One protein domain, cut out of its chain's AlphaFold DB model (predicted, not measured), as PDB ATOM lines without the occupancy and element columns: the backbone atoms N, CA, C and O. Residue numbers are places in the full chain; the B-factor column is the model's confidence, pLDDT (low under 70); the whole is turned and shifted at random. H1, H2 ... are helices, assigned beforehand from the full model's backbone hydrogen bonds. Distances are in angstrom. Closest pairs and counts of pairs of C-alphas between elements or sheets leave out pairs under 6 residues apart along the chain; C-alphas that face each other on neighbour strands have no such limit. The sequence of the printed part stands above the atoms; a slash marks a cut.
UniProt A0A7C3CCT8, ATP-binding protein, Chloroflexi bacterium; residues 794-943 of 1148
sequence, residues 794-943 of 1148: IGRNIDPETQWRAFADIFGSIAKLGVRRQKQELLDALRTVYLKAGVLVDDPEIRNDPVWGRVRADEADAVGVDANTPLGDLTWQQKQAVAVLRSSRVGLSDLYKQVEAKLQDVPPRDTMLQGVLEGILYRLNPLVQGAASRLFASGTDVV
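Overview. This is residues 794 to 943 of the 1148 residues of the protein "ATP-binding protein" of Chloroflexi bacterium (UniProt A0A7C3CCT8). Two helical hairpins, H1 with H2 and H6 with H7, pack together through H2, which crosses H6 and H7. Toward the other end of the length lie H4 packed on H5, the short H3, and loops, among them residues 864 to 875. The printed part has 150 residues with eight named helices, H1 to H8 in order, and no named strand: all helix, packing mostly crossed. It is compact, with a radius of gyration of the C-alphas of 16.6 A, and only just elongated, spanning 50 by 33 by 24 A.

Along the chain. H1, residues 800 to 814, begins at C-alpha 800 (-49.783, -26.432, 100.771). H2, residues 820 to 836, is 24.9 A long. H3 is residues 844 to 847, H4 857 to 863, H5 876 to 887 and H6 892 to 904. H7, residues 911 to 928, is 24.6 A long, with a kink of 27 degrees near residue 922. H8, residues 932 to 935, ends at C-alpha 935 (-50.170, -8.091, 113.284).

Arrangement. H2 is the hub. It touches H1 in a hairpin, closest C-alphas Ala 808 and Leu 827 at 6.0 A. Residues 826 to 833 of H2 touch H6 at a steep tilt of 63 degrees, closest C-alphas Ala 829 and Gln 898 at 6.2 A. Residues 821 to 826 touch H7, closest C-alphas Gln 822 and Val 916 at 5.6 A. H6 and H7 touch as a hairpin at a shallow tilt of 23 degrees, closest C-alphas Ser 893 and Val 928 at 5.4 A. H4 touches H5, closest C-alphas Val 863 and Gln 878 at 5.6 A. H3 is close to but not clearly touching H2, and H8 likewise to H7. Every O i to N i+4 pair is within hydrogen-bond range in H5 and H6, against 9 of 11 in H1, 12 of 13 in H2, 12 of 14 in H7 and 1 of 3 in H4, which has 2 of 4 O i to N i+3 pairs within range; H3 and H8 are too short for an i+4 pair.

Size, cuts and confidence. The C-alphas farthest apart, of Gly 864 and Arg 909, are 52.2 A apart. The printed part has no cut, and the link from H4 to H5 is long. Residues 816 to 822 have pLDDT under 70.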
ATOM      1  N   ILE A 794     -49.297 -21.932 106.220       93.75
ATOM      2  CA  ILE A 794     -50.106 -23.061 105.763       93.75
ATOM      3  C   ILE A 794     -50.888 -23.626 106.949       93.75
ATOM      4  O   ILE A 794     -50.329 -23.827 108.028       93.75
ATOM      5  N   GLY A 795     -52.178 -23.885 106.739       91.50
ATOM      6  CA  GLY A 795     -53.076 -24.387 107.767       91.50
ATOM      7  C   GLY A 795     -52.784 -25.835 108.162       91.50
ATOM      8  O   GLY A 795     -52.397 -26.666 107.340       91.50
ATOM      9  N   ARG A 796     -53.037 -26.179 109.424       90.00
ATOM     10  CA  ARG A 796     -52.753 -27.469 110.075       90.00
ATOM     11  C   ARG A 796     -53.307 -28.694 109.345       90.00
ATOM     12  O   ARG A 796     -52.734 -29.768 109.481       90.00
ATOM     13  N   ASN A 797     -54.377 -28.539 108.562       90.00
ATOM     14  CA  ASN A 797     -55.003 -29.628 107.801       90.00
ATOM     15  C   ASN A 797     -55.079 -29.390 106.282       90.00
ATOM     16  O   ASN A 797     -55.603 -30.248 105.569       90.00
ATOM     17  N   ILE A 798     -54.598 -28.253 105.768       91.12
ATOM     18  CA  ILE A 798     -54.790 -27.833 104.370       91.12
ATOM     19  C   ILE A 798     -53.498 -28.077 103.585       91.12
ATOM     20  O   ILE A 798     -52.465 -27.504 103.916       91.12
ATOM     21  N   ASP A 799     -53.532 -28.900 102.531       90.12
ATOM     22  CA  ASP A 799     -52.311 -29.209 101.774       90.12
ATOM     23  C   ASP A 799     -51.725 -27.921 101.150       90.12
ATOM     24  O   ASP A 799     -52.487 -27.147 100.549       90.12
ATOM     25  N   PRO A 800     -50.395 -27.685 101.224       91.56
ATOM     26  CA  PRO A 800     -49.783 -26.432 100.771       91.56
ATOM     27  C   PRO A 800     -50.168 -26.071  99.333       91.56
ATOM     28  O   PRO A 800     -50.531 -24.931  99.046       91.56
ATOM     29  N   GLU A 801     -50.158 -27.073  98.447       88.69
ATOM     30  CA  GLU A 801     -50.523 -26.983  97.030       88.69
ATOM     31  C   GLU A 801     -51.944 -26.466  96.756       88.69
ATOM     32  O   GLU A 801     -52.192 -25.888  95.692       88.69
ATOM     33  N   THR A 802     -52.870 -26.641  97.696       89.31
ATOM     34  CA  THR A 802     -54.227 -26.095  97.607       89.31
ATOM     35  C   THR A 802     -54.244 -24.647  98.092       89.31
ATOM     36  O   THR A 802     -54.783 -23.772  97.411       89.31
ATOM     37  N   GLN A 803     -53.616 -24.375  99.240       92.25
ATOM     38  CA  GLN A 803     -53.671 -23.069  99.893       92.25
ATOM     39  C   GLN A 803     -52.928 -21.973  99.118       92.25
ATOM     40  O   GLN A 803     -53.494 -20.897  98.932       92.25
ATOM     41  N   TRP A 804     -51.712 -22.213  98.609       89.56
ATOM     42  CA  TRP A 804     -50.966 -21.148  97.914       89.56
ATOM     43  C   TRP A 804     -51.657 -20.694  96.621       89.56
ATOM     44  O   TRP A 804     -51.689 -19.503  96.313       89.56
ATOM     45  N   ARG A 805     -52.287 -21.630  95.900       89.00
ATOM     46  CA  ARG A 805     -53.083 -21.331  94.701       89.00
ATOM     47  C   ARG A 805     -54.395 -20.621  95.053       89.00
ATOM     48  O   ARG A 805     -54.791 -19.691  94.358       89.00
ATOM     49  N   ALA A 806     -55.058 -21.026  96.139       88.56
ATOM     50  CA  ALA A 806     -56.280 -20.376  96.613       88.56
ATOM     51  C   ALA A 806     -56.043 -18.940  97.114       88.56
ATOM     52  O   ALA A 806     -56.881 -18.078  96.857       88.56
ATOM     53  N   PHE A 807     -54.899 -18.666  97.756       90.56
ATOM     54  CA  PHE A 807     -54.516 -17.326  98.214       90.56
ATOM     55  C   PHE A 807     -54.495 -16.329  97.051       90.56
ATOM     56  O   PHE A 807     -55.189 -15.315  97.092       90.56
ATOM     57  N   ALA A 808     -53.744 -16.637  95.987       85.81
ATOM     58  CA  ALA A 808     -53.616 -15.752  94.829       85.81
ATOM     59  C   ALA A 808     -54.949 -15.567  94.081       85.81
ATOM     60  O   ALA A 808     -55.227 -14.480  93.575       85.81
ATOM     61  N   ASP A 809     -55.797 -16.600  94.057       80.75
ATOM     62  CA  ASP A 809     -57.129 -16.535  93.453       80.75
ATOM     63  C   ASP A 809     -58.080 -15.622  94.240       80.75
ATOM     64  O   ASP A 809     -58.716 -14.748  93.652       80.75
ATOM     65  N   ILE A 810     -58.164 -15.792  95.564       83.81
ATOM     66  CA  ILE A 810     -59.049 -14.997  96.429       83.81
ATOM     67  C   ILE A 810     -58.556 -13.549  96.521       83.81
ATOM     68  O   ILE A 810     -59.343 -12.631  96.288       83.81
ATOM     69  N   PHE A 811     -57.255 -13.336  96.754       84.94
ATOM     70  CA  PHE A 811     -56.641 -12.006  96.738       84.94
ATOM     71  C   PHE A 811     -56.897 -11.300  95.402       84.94
ATOM     72  O   PHE A 811     -57.407 -10.181  95.380       84.94
ATOM     73  N   GLY A 812     -56.615 -11.974  94.280       77.19
ATOM     74  CA  GLY A 812     -56.772 -11.400  92.946       77.19
ATOM     75  C   GLY A 812     -58.219 -11.070  92.575       77.19
ATOM     76  O   GLY A 812     -58.457 -10.074  91.894       77.19
ATOM     77  N   SER A 813     -59.192 -11.851  93.050       74.19
ATOM     78  CA  SER A 813     -60.612 -11.592  92.793       74.19
ATOM     79  C   SER A 813     -61.156 -10.431  93.626       74.19
ATOM     80  O   SER A 813     -61.857  -9.580  93.086       74.19
ATOM     81  N   ILE A 814     -60.811 -10.355  94.917       74.50
ATOM     82  CA  ILE A 814     -61.270  -9.277  95.812       74.50
ATOM     83  C   ILE A 814     -60.602  -7.944  95.437       74.50
ATOM     84  O   ILE A 814     -61.240  -6.892  95.475       74.50
ATOM     85  N   ALA A 815     -59.346  -7.988  94.980       70.81
ATOM     86  CA  ALA A 815     -58.612  -6.830  94.465       70.81
ATOM     87  C   ALA A 815     -59.061  -6.377  93.061       70.81
ATOM     88  O   ALA A 815     -58.591  -5.332  92.605       70.81
ATOM     89  N   LYS A 816     -59.909  -7.171  92.380       65.94
ATOM     90  CA  LYS A 816     -60.264  -7.064  90.952       65.94
ATOM     91  C   LYS A 816     -59.035  -6.869  90.055       65.94
ATOM     92  O   LYS A 816     -58.937  -5.906  89.301       65.94
ATOM     93  N   LEU A 817     -58.094  -7.814  90.130       64.06
ATOM     94  CA  LEU A 817     -56.914  -7.864  89.261       64.06
ATOM     95  C   LEU A 817     -57.315  -8.192  87.805       64.06
ATOM     96  O   LEU A 817     -57.271  -9.342  87.365       64.06
ATOM     97  N   GLY A 818     -57.731  -7.157  87.068       50.00
ATOM     98  CA  GLY A 818     -58.404  -7.200  85.764       50.00
ATOM     99  C   GLY A 818     -57.593  -7.686  84.555       50.00
ATOM    100  O   GLY A 818     -57.990  -7.428  83.422       50.00
ATOM    101  N   VAL A 819     -56.471  -8.389  84.738       54.34
ATOM    102  CA  VAL A 819     -55.727  -9.009  83.626       54.34
ATOM    103  C   VAL A 819     -55.269 -10.413  84.009       54.34
ATOM    104  O   VAL A 819     -54.644 -10.595  85.051       54.34
ATOM    105  N   ARG A 820     -55.452 -11.403  83.118       57.44
ATOM    106  CA  ARG A 820     -54.960 -12.789  83.318       57.44
ATOM    107  C   ARG A 820     -53.469 -12.854  83.704       57.44
ATOM    108  O   ARG A 820     -53.084 -13.736  84.464       57.44
ATOM    109  N   ARG A 821     -52.658 -11.891  83.236       67.25
ATOM    110  CA  ARG A 821     -51.241 -11.723  83.607       67.25
ATOM    111  C   ARG A 821     -51.065 -11.430  85.106       67.25
ATOM    112  O   ARG A 821     -50.281 -12.117  85.736       67.25
ATOM    113  N   GLN A 822     -51.838 -10.515  85.709       69.12
ATOM    114  CA  GLN A 822     -51.686 -10.102  87.122       69.12
ATOM    115  C   GLN A 822     -51.751 -11.281  88.103       69.12
ATOM    116  O   GLN A 822     -50.877 -11.430  88.956       69.12
ATOM    117  N   LYS A 823     -52.748 -12.162  87.942       75.56
ATOM    118  CA  LYS A 823     -52.871 -13.392  88.740       75.56
ATOM    119  C   LYS A 823     -51.665 -14.324  88.559       75.56
ATOM    120  O   LYS A 823     -51.208 -14.901  89.542       75.56
ATOM    121  N   GLN A 824     -51.138 -14.462  87.340       82.25
ATOM    122  CA  GLN A 824     -49.960 -15.293  87.087       82.25
ATOM    123  C   GLN A 824     -48.699 -14.699  87.730       82.25
ATOM    124  O   GLN A 824     -47.998 -15.412  88.441       82.25
ATOM    125  N   GLU A 825     -48.451 -13.392  87.581       86.50
ATOM    126  CA  GLU A 825     -47.277 -12.748  88.186       86.50
ATOM    127  C   GLU A 825     -47.275 -12.885  89.726       86.50
ATOM    128  O   GLU A 825     -46.207 -13.079  90.316       86.50
ATOM    129  N   LEU A 826     -48.460 -12.833  90.361       87.31
ATOM    130  CA  LEU A 826     -48.664 -13.072  91.797       87.31
ATOM    131  C   LEU A 826     -48.442 -14.544  92.188       87.31
ATOM    132  O   LEU A 826     -47.765 -14.804  93.183       87.31
ATOM    133  N   LEU A 827     -48.975 -15.500  91.417       89.06
ATOM    134  CA  LEU A 827     -48.737 -16.938  91.617       89.06
ATOM    135  C   LEU A 827     -47.240 -17.273  91.534       89.06
ATOM    136  O   LEU A 827     -46.728 -17.984  92.396       89.06
ATOM    137  N   ASP A 828     -46.530 -16.730  90.546       90.25
ATOM    138  CA  ASP A 828     -45.101 -16.982  90.329       90.25
ATOM    139  C   ASP A 828     -44.237 -16.375  91.446       90.25
ATOM    140  O   ASP A 828     -43.294 -17.010  91.931       90.25
ATOM    141  N   ALA A 829     -44.574 -15.163  91.905       92.12
ATOM    142  CA  ALA A 829     -43.919 -14.535  93.051       92.12
ATOM    143  C   ALA A 829     -44.156 -15.343  94.339       92.12
ATOM    144  O   ALA A 829     -43.207 -15.643  95.064       92.12
ATOM    145  N   LEU A 830     -45.398 -15.767  94.590       92.56
ATOM    146  CA  LEU A 830     -45.767 -16.548  95.770       92.56
ATOM    147  C   LEU A 830     -45.127 -17.946  95.774       92.56
ATOM    148  O   LEU A 830     -44.587 -18.363  96.800       92.56
ATOM    149  N   ARG A 831     -45.095 -18.641  94.625       93.81
ATOM    150  CA  ARG A 831     -44.359 -19.909  94.469       93.81
ATOM    151  C   ARG A 831     -42.873 -19.703  94.757       93.81
ATOM    152  O   ARG A 831     -42.297 -20.480  95.509       93.81
ATOM    153  N   THR A 832     -42.271 -18.629  94.244       93.44
ATOM    154  CA  THR A 832     -40.855 -18.298  94.483       93.44
ATOM    155  C   THR A 832     -40.546 -18.106  95.973       93.44
ATOM    156  O   THR A 832     -39.533 -18.617  96.452       93.44
ATOM    157  N   VAL A 833     -41.408 -17.416  96.730       93.94
ATOM    158  CA  VAL A 833     -41.233 -17.246  98.185       93.94
ATOM    159  C   VAL A 833     -41.358 -18.585  98.923       93.94
ATOM    160  O   VAL A 833     -40.482 -18.925  99.719       93.94
ATOM    161  N   TYR A 834     -42.389 -19.386  98.632       94.56
ATOM    162  CA  TYR A 834     -42.570 -20.688  99.288       94.56
ATOM    163  C   TYR A 834     -41.481 -21.712  98.930       94.56
ATOM    164  O   TYR A 834     -41.113 -22.517  99.788       94.56
ATOM    165  N   LEU A 835     -40.932 -21.673  97.711       93.25
ATOM    166  CA  LEU A 835     -39.798 -22.511  97.308       93.25
ATOM    167  C   LEU A 835     -38.513 -22.118  98.053       93.25
ATOM    168  O   LEU A 835     -37.848 -22.983  98.618       93.25
ATOM    169  N   LYS A 836     -38.202 -20.816  98.155       91.62
ATOM    170  CA  LYS A 836     -37.041 -20.313  98.923       91.62
ATOM    171  C   LYS A 836     -37.051 -20.746 100.396       91.62
ATOM    172  O   LYS A 836     -35.984 -20.867 100.993       91.62
ATOM    173  N   ALA A 837     -38.234 -20.985 100.964       91.19
ATOM    174  CA  ALA A 837     -38.436 -21.445 102.339       91.19
ATOM    175  C   ALA A 837     -38.738 -22.956 102.473       91.19
ATOM    176  O   ALA A 837     -39.054 -23.415 103.569       91.19
ATOM    177  N   GLY A 838     -38.688 -23.736 101.386       91.50
ATOM    178  CA  GLY A 838     -38.912 -25.188 101.416       91.50
ATOM    179  C   GLY A 838     -40.331 -25.638 101.797       91.50
ATOM    180  O   GLY A 838     -40.502 -26.784 102.213       91.50
ATOM    181  N   VAL A 839     -41.333 -24.754 101.700       93.38
ATOM    182  CA  VAL A 839     -42.711 -24.966 102.202       93.38
ATOM    183  C   VAL A 839     -43.509 -25.947 101.344       93.38
ATOM    184  O   VAL A 839     -44.360 -26.673 101.858       93.38
ATOM    185  N   LEU A 840     -43.245 -25.994 100.036       92.88
ATOM    186  CA  LEU A 840     -43.930 -26.896  99.109       92.88
ATOM    187  C   LEU A 840     -43.315 -28.306  99.185       92.88
ATOM    188  O   LEU A 840     -42.653 -28.758  98.260       92.88
ATOM    189  N   VAL A 841     -43.526 -28.992 100.313       90.75
ATOM    190  CA  VAL A 841     -42.889 -30.276 100.688       90.75
ATOM    191  C   VAL A 841     -43.058 -31.425  99.681       90.75
ATOM    192  O   VAL A 841     -42.286 -32.384  99.713       90.75
ATOM    193  N   ASP A 842     -44.038 -31.339  98.780       89.06
ATOM    194  CA  ASP A 842     -44.279 -32.328  97.725       89.06
ATOM    195  C   ASP A 842     -43.896 -31.855  96.303       89.06
ATOM    196  O   ASP A 842     -43.921 -32.664  95.374       89.06
ATOM    197  N   ASP A 843     -43.462 -30.599  96.135       90.94
ATOM    198  CA  ASP A 843     -43.006 -30.043  94.853       90.94
ATOM    199  C   ASP A 843     -41.683 -30.710  94.403       90.94
ATOM    200  O   ASP A 843     -40.771 -30.881  95.225       90.94
ATOM    201  N   PRO A 844     -41.534 -31.094  93.118       89.25
ATOM    202  CA  PRO A 844     -40.306 -31.699  92.605       89.25
ATOM    203  C   PRO A 844     -39.039 -30.865  92.827       89.25
ATOM    204  O   PRO A 844     -37.971 -31.450  92.998       89.25
ATOM    205  N   GLU A 845     -39.125 -29.535  92.843       89.12
ATOM    206  CA  GLU A 845     -37.964 -28.670  93.093       89.12
ATOM    207  C   GLU A 845     -37.484 -28.812  94.547       89.12
ATOM    208  O   GLU A 845     -36.289 -28.950  94.787       89.12
ATOM    209  N   ILE A 846     -38.411 -28.907  95.509       91.06
ATOM    210  CA  ILE A 846     -38.093 -29.105  96.932       91.06
ATOM    211  C   ILE A 846     -37.621 -30.526  97.223       91.06
ATOM    212  O   ILE A 846     -36.638 -30.709  97.936       91.06
ATOM    213  N   ARG A 847     -38.279 -31.546  96.665       87.44
ATOM    214  CA  ARG A 847     -37.918 -32.954  96.912       87.44
ATOM    215  C   ARG A 847     -36.519 -33.327  96.409       87.44
ATOM    216  O   ARG A 847     -35.915 -34.236  96.969       87.44
ATOM    217  N   ASN A 848     -36.028 -32.657  95.365       88.12
ATOM    218  CA  ASN A 848     -34.686 -32.875  94.816       88.12
ATOM    219  C   ASN A 848     -33.619 -31.934  95.414       88.12
ATOM    220  O   ASN A 848     -32.433 -32.127  95.148       88.12
ATOM    221  N   ASP A 849     -34.008 -30.933  96.210       89.44
ATOM    222  CA  ASP A 849     -33.069 -30.000  96.833       89.44
ATOM    223  C   ASP A 849     -32.267 -30.687  97.965       89.44
ATOM    224  O   ASP A 849     -32.856 -31.347  98.830       89.44
ATOM    225  N   PRO A 850     -30.926 -30.540  98.007       84.44
ATOM    226  CA  PRO A 850     -30.080 -31.232  98.980       84.44
ATOM    227  C   PRO A 850     -30.252 -30.750 100.431       84.44
ATOM    228  O   PRO A 850     -29.786 -31.434 101.343       84.44
ATOM    229  N   VAL A 851     -30.897 -29.601 100.660       85.56
ATOM    230  CA  VAL A 851     -31.167 -29.014 101.982       85.56
ATOM    231  C   VAL A 851     -32.649 -29.137 102.344       85.56
ATOM    232  O   VAL A 851     -32.976 -29.579 103.444       85.56
ATOM    233  N   TRP A 852     -33.553 -28.762 101.438       88.38
ATOM    234  CA  TRP A 852     -34.994 -28.719 101.697       88.38
ATOM    235  C   TRP A 852     -35.714 -30.052 101.469       88.38
ATOM    236  O   TRP A 852     -36.760 -30.262 102.085       88.38
ATOM    237  N   GLY A 853     -35.158 -30.971 100.669       88.06
ATOM    238  CA  GLY A 853     -35.716 -32.309 100.414       88.06
ATOM    239  C   GLY A 853     -35.627 -33.278 101.600       88.06
ATOM    240  O   GLY A 853     -36.031 -34.441 101.495       88.06
ATOM    241  N   ARG A 854     -35.112 -32.812 102.743       90.38
ATOM    242  CA  ARG A 854     -34.950 -33.556 103.997       90.38
ATOM    243  C   ARG A 854     -35.471 -32.746 105.187       90.38
ATOM    244  O   ARG A 854     -35.616 -31.527 105.099       90.38
ATOM    245  N   VAL A 855     -35.738 -33.428 106.298       89.62
ATOM    246  CA  VAL A 855     -36.038 -32.811 107.599       89.62
ATOM    247  C   VAL A 855     -34.755 -32.243 108.196       89.62
ATOM    248  O   VAL A 855     -33.738 -32.937 108.280       89.62
ATOM    249  N   ARG A 856     -34.785 -30.981 108.616       90.25
ATOM    250  CA  ARG A 856     -33.636 -30.298 109.225       90.25
ATOM    251  C   ARG A 856     -33.541 -30.572 110.729       90.25
ATOM    252  O   ARG A 856     -34.513 -30.961 111.370       90.25
ATOM    253  N   ALA A 857     -32.374 -30.309 111.318       85.44
ATOM    254  CA  ALA A 857     -32.180 -30.431 112.767       85.44
ATOM    255  C   ALA A 857     -33.118 -29.510 113.575       85.44
ATOM    256  O   ALA A 857     -33.597 -29.907 114.627       85.44
ATOM    257  N   ASP A 858     -33.450 -28.325 113.050       85.56
ATOM    258  CA  ASP A 858     -34.421 -27.388 113.636       85.56
ATOM    259  C   ASP A 858     -35.897 -27.707 113.307       85.56
ATOM    260  O   ASP A 858     -36.781 -26.884 113.542       85.56
ATOM    261  N   GLU A 859     -36.161 -28.887 112.739       89.12
ATOM    262  CA  GLU A 859     -37.496 -29.394 112.384       89.12
ATOM    263  C   GLU A 859     -37.779 -30.767 113.023       89.12
ATOM    264  O   GLU A 859     -38.929 -31.066 113.333       89.12
ATOM    265  N   ALA A 860     -36.737 -31.575 113.261       85.31
ATOM    266  CA  ALA A 860     -36.795 -32.926 113.824       85.31
ATOM    267  C   ALA A 860     -37.687 -33.043 115.078       85.31
ATOM    268  O   ALA A 860     -38.669 -33.790 115.071       85.31
ATOM    269  N   ASP A 861     -37.409 -32.239 116.111       82.44
ATOM    270  CA  ASP A 861     -38.139 -32.256 117.391       82.44
ATOM    271  C   ASP A 861     -39.629 -31.899 117.242       82.44
ATOM    272  O   ASP A 861     -40.478 -32.417 117.966       82.44
ATOM    273  N   ALA A 862     -39.964 -31.028 116.286       78.75
ATOM    274  CA  ALA A 862     -41.332 -30.566 116.039       78.75
ATOM    275  C   ALA A 862     -42.160 -31.540 115.180       78.75
ATOM    276  O   ALA A 862     -43.385 -31.427 115.122       78.75
ATOM    277  N   VAL A 863     -41.497 -32.476 114.495       84.12
ATOM    278  CA  VAL A 863     -42.097 -33.445 113.561       84.12
ATOM    279  C   VAL A 863     -42.044 -34.876 114.123       84.12
ATOM    280  O   VAL A 863     -42.783 -35.749 113.667       84.12
ATOM    281  N   GLY A 864     -41.210 -35.122 115.140       85.00
ATOM    282  CA  GLY A 864     -41.061 -36.424 115.793       85.00
ATOM    283  C   GLY A 864     -40.304 -37.445 114.942       85.00
ATOM    284  O   GLY A 864     -40.665 -38.622 114.939       85.00
ATOM    285  N   VAL A 865     -39.300 -36.997 114.181       87.94
ATOM    286  CA  VAL A 865     -38.473 -37.831 113.287       87.94
ATOM    287  C   VAL A 865     -37.018 -37.381 113.313       87.94
ATOM    288  O   VAL A 865     -36.740 -36.203 113.528       87.94
ATOM    289  N   ASP A 866     -36.090 -38.296 113.035       87.38
ATOM    290  CA  ASP A 866     -34.663 -37.975 112.986       87.38
ATOM    291  C   ASP A 866     -34.334 -36.928 111.910       87.38
ATOM    292  O   ASP A 866     -34.867 -36.937 110.790       87.38
ATOM    293  N   ALA A 867     -33.387 -36.044 112.228       85.25
ATOM    294  CA  ALA A 867     -32.836 -35.098 111.265       85.25
ATOM    295  C   ALA A 867     -32.199 -35.833 110.068       85.25
ATOM    296  O   ALA A 867     -31.690 -36.945 110.193       85.25
ATOM    297  N   ASN A 868     -32.192 -35.185 108.901       86.94
ATOM    298  CA  ASN A 868     -31.737 -35.723 107.613       86.94
ATOM    299  C   ASN A 868     -32.652 -36.809 106.986       86.94
ATOM    300  O   ASN A 868     -32.350 -37.285 105.887       86.94
ATOM    301  N   THR A 869     -33.791 -37.156 107.602       89.06
ATOM    302  CA  THR A 869     -34.836 -38.015 106.997       89.06
ATOM    303  C   THR A 869     -35.386 -37.388 105.700       89.06
ATOM    304  O   THR A 869     -35.721 -36.201 105.717       89.06
ATOM    305  N   PRO A 870     -35.491 -38.115 104.567       90.12
ATOM    306  CA  PRO A 870     -36.088 -37.594 103.332       90.12
ATOM    307  C   PRO A 870     -37.572 -37.236 103.486       90.12
ATOM    308  O   PRO A 870     -38.339 -37.993 104.074       90.12
ATOM    309  N   LEU A 871     -38.020 -36.136 102.864       88.69
ATOM    310  CA  LEU A 871     -39.445 -35.768 102.870       88.69
ATOM    311  C   LEU A 871     -40.340 -36.828 102.205       88.69
ATOM    312  O   LEU A 871     -41.521 -36.919 102.528       88.69
ATOM    313  N   GLY A 872     -39.794 -37.630 101.285       87.38
ATOM    314  CA  GLY A 872     -40.518 -38.718 100.621       87.38
ATOM    315  C   GLY A 872     -41.007 -39.816 101.572       87.38
ATOM    316  O   GLY A 872     -42.074 -40.374 101.329       87.38
ATOM    317  N   ASP A 873     -40.274 -40.058 102.663       88.75
ATOM    318  CA  ASP A 873     -40.511 -41.164 103.601       88.75
ATOM    319  C   ASP A 873     -41.454 -40.773 104.761       88.75
ATOM    320  O   ASP A 873     -41.857 -41.616 105.562       88.75
ATOM    321  N   LEU A 874     -41.824 -39.490 104.853       89.62
ATOM    322  CA  LEU A 874     -42.705 -38.957 105.891       89.62
ATOM    323  C   LEU A 874     -44.183 -39.279 105.635       89.62
ATOM    324  O   LEU A 874     -44.690 -39.158 104.515       89.62
ATOM    325  N   THR A 875     -44.920 -39.560 106.714       90.00
ATOM    326  CA  THR A 875     -46.391 -39.597 106.680       90.00
ATOM    327  C   THR A 875     -46.973 -38.218 106.347       90.00
ATOM    328  O   THR A 875     -46.332 -37.189 106.567       90.00
ATOM    329  N   TRP A 876     -48.223 -38.164 105.867       87.12
ATOM    330  CA  TRP A 876     -48.877 -36.884 105.554       87.12
ATOM    331  C   TRP A 876     -48.908 -35.921 106.756       87.12
ATOM    332  O   TRP A 876     -48.619 -34.743 106.584       87.12
ATOM    333  N   GLN A 877     -49.169 -36.409 107.975       87.69
ATOM    334  CA  GLN A 877     -49.176 -35.564 109.179       87.69
ATOM    335  C   GLN A 877     -47.797 -34.940 109.454       87.69
ATOM    336  O   GLN A 877     -47.707 -33.757 109.772       87.69
ATOM    337  N   GLN A 878     -46.718 -35.705 109.264       91.06
ATOM    338  CA  GLN A 878     -45.343 -35.220 109.423       91.06
ATOM    339  C   GLN A 878     -44.960 -34.218 108.324       91.06
ATOM    340  O   GLN A 878     -44.402 -33.165 108.627       91.06
ATOM    341  N   LYS A 879     -45.326 -34.479 107.061       91.25
ATOM    342  CA  LYS A 879     -45.169 -33.513 105.956       91.25
ATOM    343  C   LYS A 879     -45.903 -32.205 106.226       91.25
ATOM    344  O   LYS A 879     -45.348 -31.131 106.002       91.25
ATOM    345  N   GLN A 880     -47.131 -32.296 106.729       91.44
ATOM    346  CA  GLN A 880     -47.945 -31.137 107.057       91.44
ATOM    347  C   GLN A 880     -47.319 -30.340 108.208       91.44
ATOM    348  O   GLN A 880     -47.203 -29.123 108.100       91.44
ATOM    349  N   ALA A 881     -46.814 -31.003 109.255       90.88
ATOM    350  CA  ALA A 881     -46.069 -30.352 110.336       90.88
ATOM    351  C   ALA A 881     -44.814 -29.613 109.825       90.88
ATOM    352  O   ALA A 881     -44.610 -28.452 110.183       90.88
ATOM    353  N   VAL A 882     -44.028 -30.224 108.923       91.94
ATOM    354  CA  VAL A 882     -42.899 -29.553 108.242       91.94
ATOM    355  C   VAL A 882     -43.380 -28.313 107.478       91.94
ATOM    356  O   VAL A 882     -42.802 -27.239 107.630       91.94
ATOM    357  N   ALA A 883     -44.447 -28.419 106.682       92.44
ATOM    358  CA  ALA A 883     -44.950 -27.300 105.884       92.44
ATOM    359  C   ALA A 883     -45.498 -26.143 106.745       92.44
ATOM    360  O   ALA A 883     -45.224 -24.976 106.453       92.44
ATOM    361  N   VAL A 884     -46.211 -26.443 107.836       91.81
ATOM    362  CA  VAL A 884     -46.699 -25.461 108.825       91.81
ATOM    363  C   VAL A 884     -45.521 -24.760 109.521       91.81
ATOM    364  O   VAL A 884     -45.532 -23.538 109.671       91.81
ATOM    365  N   LEU A 885     -44.473 -25.502 109.902       90.88
ATOM    366  CA  LEU A 885     -43.280 -24.957 110.563       90.88
ATOM    367  C   LEU A 885     -42.388 -24.131 109.622       90.88
ATOM    368  O   LEU A 885     -41.806 -23.134 110.047       90.88
ATOM    369  N   ARG A 886     -42.272 -24.518 108.348       92.38
ATOM    370  CA  ARG A 886     -41.536 -23.740 107.340       92.38
ATOM    371  C   ARG A 886     -42.293 -22.469 106.951       92.38
ATOM    372  O   ARG A 886     -41.680 -21.414 106.822       92.38
ATOM    373  N   SER A 887     -43.619 -22.540 106.816       92.88
ATOM    374  CA  SER A 887     -44.447 -21.391 106.413       92.88
ATOM    375  C   SER A 887     -44.680 -20.366 107.523       92.88
ATOM    376  O   SER A 887     -44.839 -19.191 107.211       92.88
ATOM    377  N   SER A 888     -44.589 -20.741 108.804       91.69
ATOM    378  CA  SER A 888     -44.588 -19.758 109.904       91.69
ATOM    379  C   SER A 888     -43.454 -18.728 109.775       91.69
ATOM    380  O   SER A 888     -43.588 -17.602 110.245       91.69
ATOM    381  N   ARG A 889     -42.363 -19.080 109.076       91.25
ATOM    382  CA  ARG A 889     -41.186 -18.234 108.817       91.25
ATOM    383  C   ARG A 889     -41.352 -17.294 107.607       91.25
ATOM    384  O   ARG A 889     -40.477 -16.466 107.379       91.25
ATOM    385  N   VAL A 890     -42.450 -17.401 106.851       92.56
ATOM    386  CA  VAL A 890     -42.743 -16.635 105.623       92.56
ATOM    387  C   VAL A 890     -43.921 -15.692 105.862       92.56
ATOM    388  O   VAL A 890     -44.991 -16.157 106.238       92.56
ATOM    389  N   GLY A 891     -43.752 -14.384 105.644       92.56
ATOM    390  CA  GLY A 891     -44.811 -13.386 105.861       92.56
ATOM    391  C   GLY A 891     -45.180 -12.587 104.606       92.56
ATOM    392  O   GLY A 891     -44.465 -12.602 103.602       92.56
ATOM    393  N   LEU A 892     -46.281 -11.826 104.669       92.62
ATOM    394  CA  LEU A 892     -46.717 -10.949 103.566       92.62
ATOM    395  C   LEU A 892     -45.629  -9.942 103.145       92.62
ATOM    396  O   LEU A 892     -45.511  -9.618 101.964       92.62
ATOM    397  N   SER A 893     -44.784  -9.506 104.082       91.69
ATOM    398  CA  SER A 893     -43.633  -8.636 103.812       91.69
ATOM    399  C   SER A 893     -42.590  -9.266 102.883       91.69
ATOM    400  O   SER A 893     -41.876  -8.543 102.194       91.69
ATOM    401  N   ASP A 894     -42.478 -10.594 102.835       93.25
ATOM    402  CA  ASP A 894     -41.524 -11.290 101.963       93.25
ATOM    403  C   ASP A 894     -42.096 -11.477 100.552       93.25
ATOM    404  O   ASP A 894     -41.368 -11.345  99.567       93.25
ATOM    405  N   LEU A 895     -43.417 -11.658 100.450       93.38
ATOM    406  CA  LEU A 895     -44.152 -11.558  99.187       93.38
ATOM    407  C   LEU A 895     -44.052 -10.145  98.595       93.38
ATOM    408  O   LEU A 895     -43.726 -10.014  97.417       93.38
ATOM    409  N   TYR A 896     -44.252  -9.098  99.405       93.62
ATOM    410  CA  TYR A 896     -44.105  -7.706  98.965       93.62
ATOM    411  C   TYR A 896     -42.699  -7.446  98.401       93.62
ATOM    412  O   TYR A 896     -42.579  -7.045  97.247       93.62
ATOM    413  N   LYS A 897     -41.632  -7.784  99.145       93.44
ATOM    414  CA  LYS A 897     -40.236  -7.658  98.668       93.44
ATOM    415  C   LYS A 897     -39.976  -8.448  97.381       93.44
ATOM    416  O   LYS A 897     -39.217  -7.996  96.530       93.44
ATOM    417  N   GLN A 898     -40.576  -9.631  97.218       94.56
ATOM    418  CA  GLN A 898     -40.399 -10.439  96.006       94.56
ATOM    419  C   GLN A 898     -41.109  -9.830  94.785       94.56
ATOM    420  O   GLN A 898     -40.595  -9.949  93.670       94.56
ATOM    421  N   VAL A 899     -42.253  -9.168  94.971       92.19
ATOM    422  CA  VAL A 899     -42.937  -8.409  93.908       92.19
ATOM    423  C   VAL A 899     -42.197  -7.094  93.618       92.19
ATOM    424  O   VAL A 899     -42.035  -6.739  92.455       92.19
ATOM    425  N   GLU A 900     -41.672  -6.417  94.641       93.62
ATOM    426  CA  GLU A 900     -40.895  -5.173  94.532       93.62
ATOM    427  C   GLU A 900     -39.556  -5.381  93.808       93.62
ATOM    428  O   GLU A 900     -39.239  -4.641  92.881       93.62
ATOM    429  N   ALA A 901     -38.805  -6.434  94.147       93.12
ATOM    430  CA  ALA A 901     -37.602  -6.817  93.408       93.12
ATOM    431  C   ALA A 901     -37.929  -7.164  91.945       93.12
ATOM    432  O   ALA A 901     -37.268  -6.681  91.029       93.12
ATOM    433  N   LYS A 902     -39.012  -7.923  91.713       89.88
ATOM    434  CA  LYS A 902     -39.473  -8.257  90.357       89.88
ATOM    435  C   LYS A 902     -39.871  -7.009  89.561       89.88
ATOM    436  O   LYS A 902     -39.634  -6.990  88.362       89.88
ATOM    437  N   LEU A 903     -40.422  -5.973  90.201       89.75
ATOM    438  CA  LEU A 903     -40.723  -4.675  89.583       89.75
ATOM    439  C   LEU A 903     -39.448  -3.892  89.220       89.75
ATOM    440  O   LEU A 903     -39.412  -3.266  88.166       89.75
ATOM    441  N   GLN A 904     -38.394  -3.953  90.041       90.62
ATOM    442  CA  GLN A 904     -37.102  -3.313  89.738       90.62
ATOM    443  C   GLN A 904     -36.382  -3.962  88.541       90.62
ATOM    444  O   GLN A 904     -35.705  -3.262  87.788       90.62
ATOM    445  N   ASP A 905     -36.573  -5.268  88.327       89.12
ATOM    446  CA  ASP A 905     -36.032  -6.009  87.177       89.12
ATOM    447  C   ASP A 905     -36.818  -5.787  85.860       89.12
ATOM    448  O   ASP A 905     -36.377  -6.222  84.791       89.12
ATOM    449  N   VAL A 906     -37.983  -5.119  85.887       87.62
ATOM    450  CA  VAL A 906     -38.810  -4.888  84.686       87.62
ATOM    451  C   VAL A 906     -38.197  -3.799  83.797       87.62
ATOM    452  O   VAL A 906     -37.990  -2.672  84.248       87.62
ATOM    453  N   PRO A 907     -37.965  -4.065  82.494       86.06
ATOM    454  CA  PRO A 907     -37.524  -3.028  81.568       86.06
ATOM    455  C   PRO A 907     -38.555  -1.884  81.490       86.06
ATOM    456  O   PRO A 907     -39.720  -2.182  81.212       86.06
ATOM    457  N   PRO A 908     -38.159  -0.592  81.577       79.25
ATOM    458  CA  PRO A 908     -39.060   0.580  81.513       79.25
ATOM    459  C   PRO A 908     -39.857   0.785  80.205       79.25
ATOM    460  O   PRO A 908     -40.327   1.882  79.913       79.25
ATOM    461  N   ARG A 909     -39.958  -0.250  79.365       80.75
ATOM    462  CA  ARG A 909     -40.778  -0.326  78.151       80.75
ATOM    463  C   ARG A 909     -41.966  -1.288  78.287       80.75
ATOM    464  O   ARG A 909     -42.916  -1.126  77.530       80.75
ATOM    465  N   ASP A 910     -41.952  -2.252  79.217       80.50
ATOM    466  CA  ASP A 910     -43.132  -3.082  79.532       80.50
ATOM    467  C   ASP A 910     -43.969  -2.385  80.617       80.50
ATOM    468  O   ASP A 910     -44.088  -2.844  81.753       80.50
ATOM    469  N   THR A 911     -44.539  -1.230  80.257       79.12
ATOM    470  CA  THR A 911     -45.418  -0.437  81.137       79.12
ATOM    471  C   THR A 911     -46.658  -1.216  81.577       79.12
ATOM    472  O   THR A 911     -47.221  -0.931  82.632       79.12
ATOM    473  N   MET A 912     -47.054  -2.239  80.808       78.75
ATOM    474  CA  MET A 912     -48.088  -3.192  81.195       78.75
ATOM    475  C   MET A 912     -47.635  -4.010  82.411       78.75
ATOM    476  O   MET A 912     -48.334  -4.004  83.419       78.75
ATOM    477  N   LEU A 913     -46.485  -4.694  82.355       79.88
ATOM    478  CA  LEU A 913     -45.973  -5.462  83.498       79.88
ATOM    479  C   LEU A 913     -45.642  -4.569  84.700       79.88
ATOM    480  O   LEU A 913     -45.871  -4.970  85.840       79.88
ATOM    481  N   GLN A 914     -45.161  -3.351  84.453       83.00
ATOM    482  CA  GLN A 914     -44.890  -2.380  85.507       83.00
ATOM    483  C   GLN A 914     -46.173  -2.054  86.299       83.00
ATOM    484  O   GLN A 914     -46.245  -2.354  87.491       83.00
ATOM    485  N   GLY A 915     -47.231  -1.578  85.628       81.69
ATOM    486  CA  GLY A 915     -48.519  -1.273  86.271       81.69
ATOM    487  C   GLY A 915     -49.226  -2.501  86.871       81.69
ATOM    488  O   GLY A 915     -49.966  -2.391  87.848       81.69
ATOM    489  N   VAL A 916     -48.967  -3.696  86.327       81.62
ATOM    490  CA  VAL A 916     -49.404  -4.986  86.891       81.62
ATOM    491  C   VAL A 916     -48.805  -5.229  88.279       81.62
ATOM    492  O   VAL A 916     -49.543  -5.581  89.199       81.62
ATOM    493  N   LEU A 917     -47.493  -5.046  88.443       85.62
ATOM    494  CA  LEU A 917     -46.805  -5.287  89.715       85.62
ATOM    495  C   LEU A 917     -47.043  -4.140  90.707       85.62
ATOM    496  O   LEU A 917     -47.299  -4.406  91.878       85.62
ATOM    497  N   GLU A 918     -47.063  -2.888  90.242       87.25
ATOM    498  CA  GLU A 918     -47.440  -1.716  91.048       87.25
ATOM    499  C   GLU A 918     -48.849  -1.867  91.647       87.25
ATOM    500  O   GLU A 918     -49.041  -1.616  92.836       87.25
ATOM    501  N   GLY A 919     -49.823  -2.365  90.873       84.44
ATOM    502  CA  GLY A 919     -51.175  -2.650  91.368       84.44
ATOM    503  C   GLY A 919     -51.228  -3.749  92.440       84.44
ATOM    504  O   GLY A 919     -52.005  -3.646  93.390       84.44
ATOM    505  N   ILE A 920     -50.376  -4.776  92.337       86.38
ATOM    506  CA  ILE A 920     -50.249  -5.830  93.361       86.38
ATOM    507  C   ILE A 920     -49.614  -5.263  94.638       86.38
ATOM    508  O   ILE A 920     -50.134  -5.502  95.730       86.38
ATOM    509  N   LEU A 921     -48.538  -4.476  94.517       88.81
ATOM    510  CA  LEU A 921     -47.891  -3.813  95.654       88.81
ATOM    511  C   LEU A 921     -48.858  -2.861  96.363       88.81
ATOM    512  O   LEU A 921     -48.990  -2.946  97.580       88.81
ATOM    513  N   TYR A 922     -49.599  -2.034  95.620       88.38
ATOM    514  CA  TYR A 922     -50.596  -1.110  96.171       88.38
ATOM    515  C   TYR A 922     -51.656  -1.824  97.027       88.38
ATOM    516  O   TYR A 922     -52.031  -1.325  98.084       88.38
ATOM    517  N   ARG A 923     -52.104  -3.017  96.609       86.88
ATOM    518  CA  ARG A 923     -53.070  -3.838  97.363       86.88
ATOM    519  C   ARG A 923     -52.444  -4.567  98.556       86.88
ATOM    520  O   ARG A 923     -53.113  -4.737  99.567       86.88
ATOM    521  N   LEU A 924     -51.178  -4.980  98.479       88.50
ATOM    522  CA  LEU A 924     -50.461  -5.557  99.627       88.50
ATOM    523  C   LEU A 924     -50.071  -4.497 100.673       88.50
ATOM    524  O   LEU A 924     -49.969  -4.823 101.856       88.50
ATOM    525  N   ASN A 925     -49.866  -3.245 100.257       88.31
ATOM    526  CA  ASN A 925     -49.274  -2.186 101.076       88.31
ATOM    527  C   ASN A 925     -49.951  -1.957 102.449       88.31
ATOM    528  O   ASN A 925     -49.221  -1.897 103.443       88.31
ATOM    529  N   PRO A 926     -51.299  -1.903 102.572       86.31
ATOM    530  CA  PRO A 926     -51.970  -1.714 103.864       86.31
ATOM    531  C   PRO A 926     -51.708  -2.837 104.878       86.31
ATOM    532  O   PRO A 926     -51.817  -2.614 106.080       86.31
ATOM    533  N   LEU A 927     -51.350  -4.039 104.409       88.44
ATOM    534  CA  LEU A 927     -51.127  -5.221 105.247       88.44
ATOM    535  C   LEU A 927     -49.664  -5.374 105.699       88.44
ATOM    536  O   LEU A 927     -49.401  -6.074 106.674       88.44
ATOM    537  N   VAL A 928     -48.714  -4.737 105.002       88.62
ATOM    538  CA  VAL A 928     -47.261  -4.891 105.241       88.62
ATOM    539  C   VAL A 928     -46.569  -3.633 105.768       88.62
ATOM    540  O   VAL A 928     -45.386  -3.688 106.101       88.62
ATOM    541  N   GLN A 929     -47.279  -2.507 105.875       83.06
ATOM    542  CA  GLN A 929     -46.757  -1.256 106.437       83.06
ATOM    543  C   GLN A 929     -47.317  -0.948 107.837       83.06
ATOM    544  O   GLN A 929     -48.256  -1.579 108.326       83.06
ATOM    545  N   GLY A 930     -46.709   0.043 108.498       84.44
ATOM    546  CA  GLY A 930     -47.182   0.596 109.769       84.44
ATOM    547  C   GLY A 930     -47.364  -0.457 110.865       84.44
ATOM    548  O   GLY A 930     -46.607  -1.423 110.959       84.44
ATOM    549  N   ALA A 931     -48.385  -0.279 111.703       81.06
ATOM    550  CA  ALA A 931     -48.673  -1.209 112.791       81.06
ATOM    551  C   ALA A 931     -49.271  -2.550 112.299       81.06
ATOM    552  O   ALA A 931     -49.046  -3.573 112.945       81.06
ATOM    553  N   ALA A 932     -49.948  -2.572 111.140       83.88
ATOM    554  CA  ALA A 932     -50.503  -3.789 110.532       83.88
ATOM    555  C   ALA A 932     -49.413  -4.830 110.217       83.88
ATOM    556  O   ALA A 932     -49.619  -6.025 110.426       83.88
ATOM    557  N   SER A 933     -48.222  -4.363 109.820       85.06
ATOM    558  CA  SER A 933     -47.053  -5.211 109.549       85.06
ATOM    559  C   SER A 933     -46.672  -6.148 110.703       85.06
ATOM    560  O   SER A 933     -46.205  -7.253 110.445       85.06
ATOM    561  N   ARG A 934     -46.896  -5.741 111.966       84.81
ATOM    562  CA  ARG A 934     -46.653  -6.571 113.160       84.81
ATOM    563  C   ARG A 934     -47.742  -7.624 113.340       84.81
ATOM    564  O   ARG A 934     -47.447  -8.788 113.591       84.81
ATOM    565  N   LEU A 935     -49.001  -7.220 113.156       87.88
ATOM    566  CA  LEU A 935     -50.170  -8.091 113.284       87.88
ATOM    567  C   LEU A 935     -50.093  -9.273 112.304       87.88
ATOM    568  O   LEU A 935     -50.283 -10.420 112.717       87.88
ATOM    569  N   PHE A 936     -49.707  -8.991 111.052       90.81
ATOM    570  CA  PHE A 936     -49.644  -9.956 109.945       90.81
ATOM    571  C   PHE A 936     -48.230 -10.468 109.596       90.81
ATOM    572  O   PHE A 936     -48.012 -11.023 108.515       90.81
ATOM    573  N   ALA A 937     -47.261 -10.309 110.506       88.88
ATOM    574  CA  ALA A 937     -45.898 -10.819 110.345       88.88
ATOM    575  C   ALA A 937     -45.824 -12.359 110.346       88.88
ATOM    576  O   ALA A 937     -46.653 -13.037 110.960       88.88
ATOM    577  N   SER A 938     -44.757 -12.914 109.769       90.44
ATOM    578  CA  SER A 938     -44.281 -14.262 110.110       90.44
ATOM    579  C   SER A 938     -43.904 -14.359 111.597       90.44
ATOM    580  O   SER A 938     -43.632 -13.351 112.248       90.44
ATOM    581  N   GLY A 939     -43.919 -15.568 112.157       86.50
ATOM    582  CA  GLY A 939     -43.606 -15.828 113.562       86.50
ATOM    583  C   GLY A 939     -44.216 -17.128 114.093       86.50
ATOM    584  O   GLY A 939     -45.125 -17.704 113.496       86.50
ATOM    585  N   THR A 940     -43.696 -17.612 115.222       80.69
ATOM    586  CA  THR A 940     -44.205 -18.792 115.954       80.69
ATOM    587  C   THR A 940     -45.242 -18.439 117.027       80.69
ATOM    588  O   THR A 940     -45.804 -19.326 117.660       80.69
ATOM    589  N   ASP A 941     -45.498 -17.146 117.212       84.50
ATOM    590  CA  ASP A 941     -46.484 -16.511 118.094       84.50
ATOM    591  C   ASP A 941     -47.885 -16.375 117.455       84.50
ATOM    592  O   ASP A 941     -48.821 -15.869 118.073       84.50
ATOM    593  N   VAL A 942     -48.030 -16.829 116.208       87.81
ATOM    594  CA  VAL A 942     -49.258 -16.773 115.407       87.81
ATOM    595  C   VAL A 942     -50.362 -17.678 115.970       87.81
ATOM    596  O   VAL A 942     -50.146 -18.854 116.268       87.81
ATOM    597  N   VAL A 943     -51.586 -17.145 116.050       88.50
ATOM    598  CA  VAL A 943     -52.786 -17.883 116.466       88.50
ATOM    599  C   VAL A 943     -53.235 -18.851 115.353       88.50
ATOM    600  O   VAL A 943     -53.453 -18.409 114.222       88.50
TER     601      VAL A 943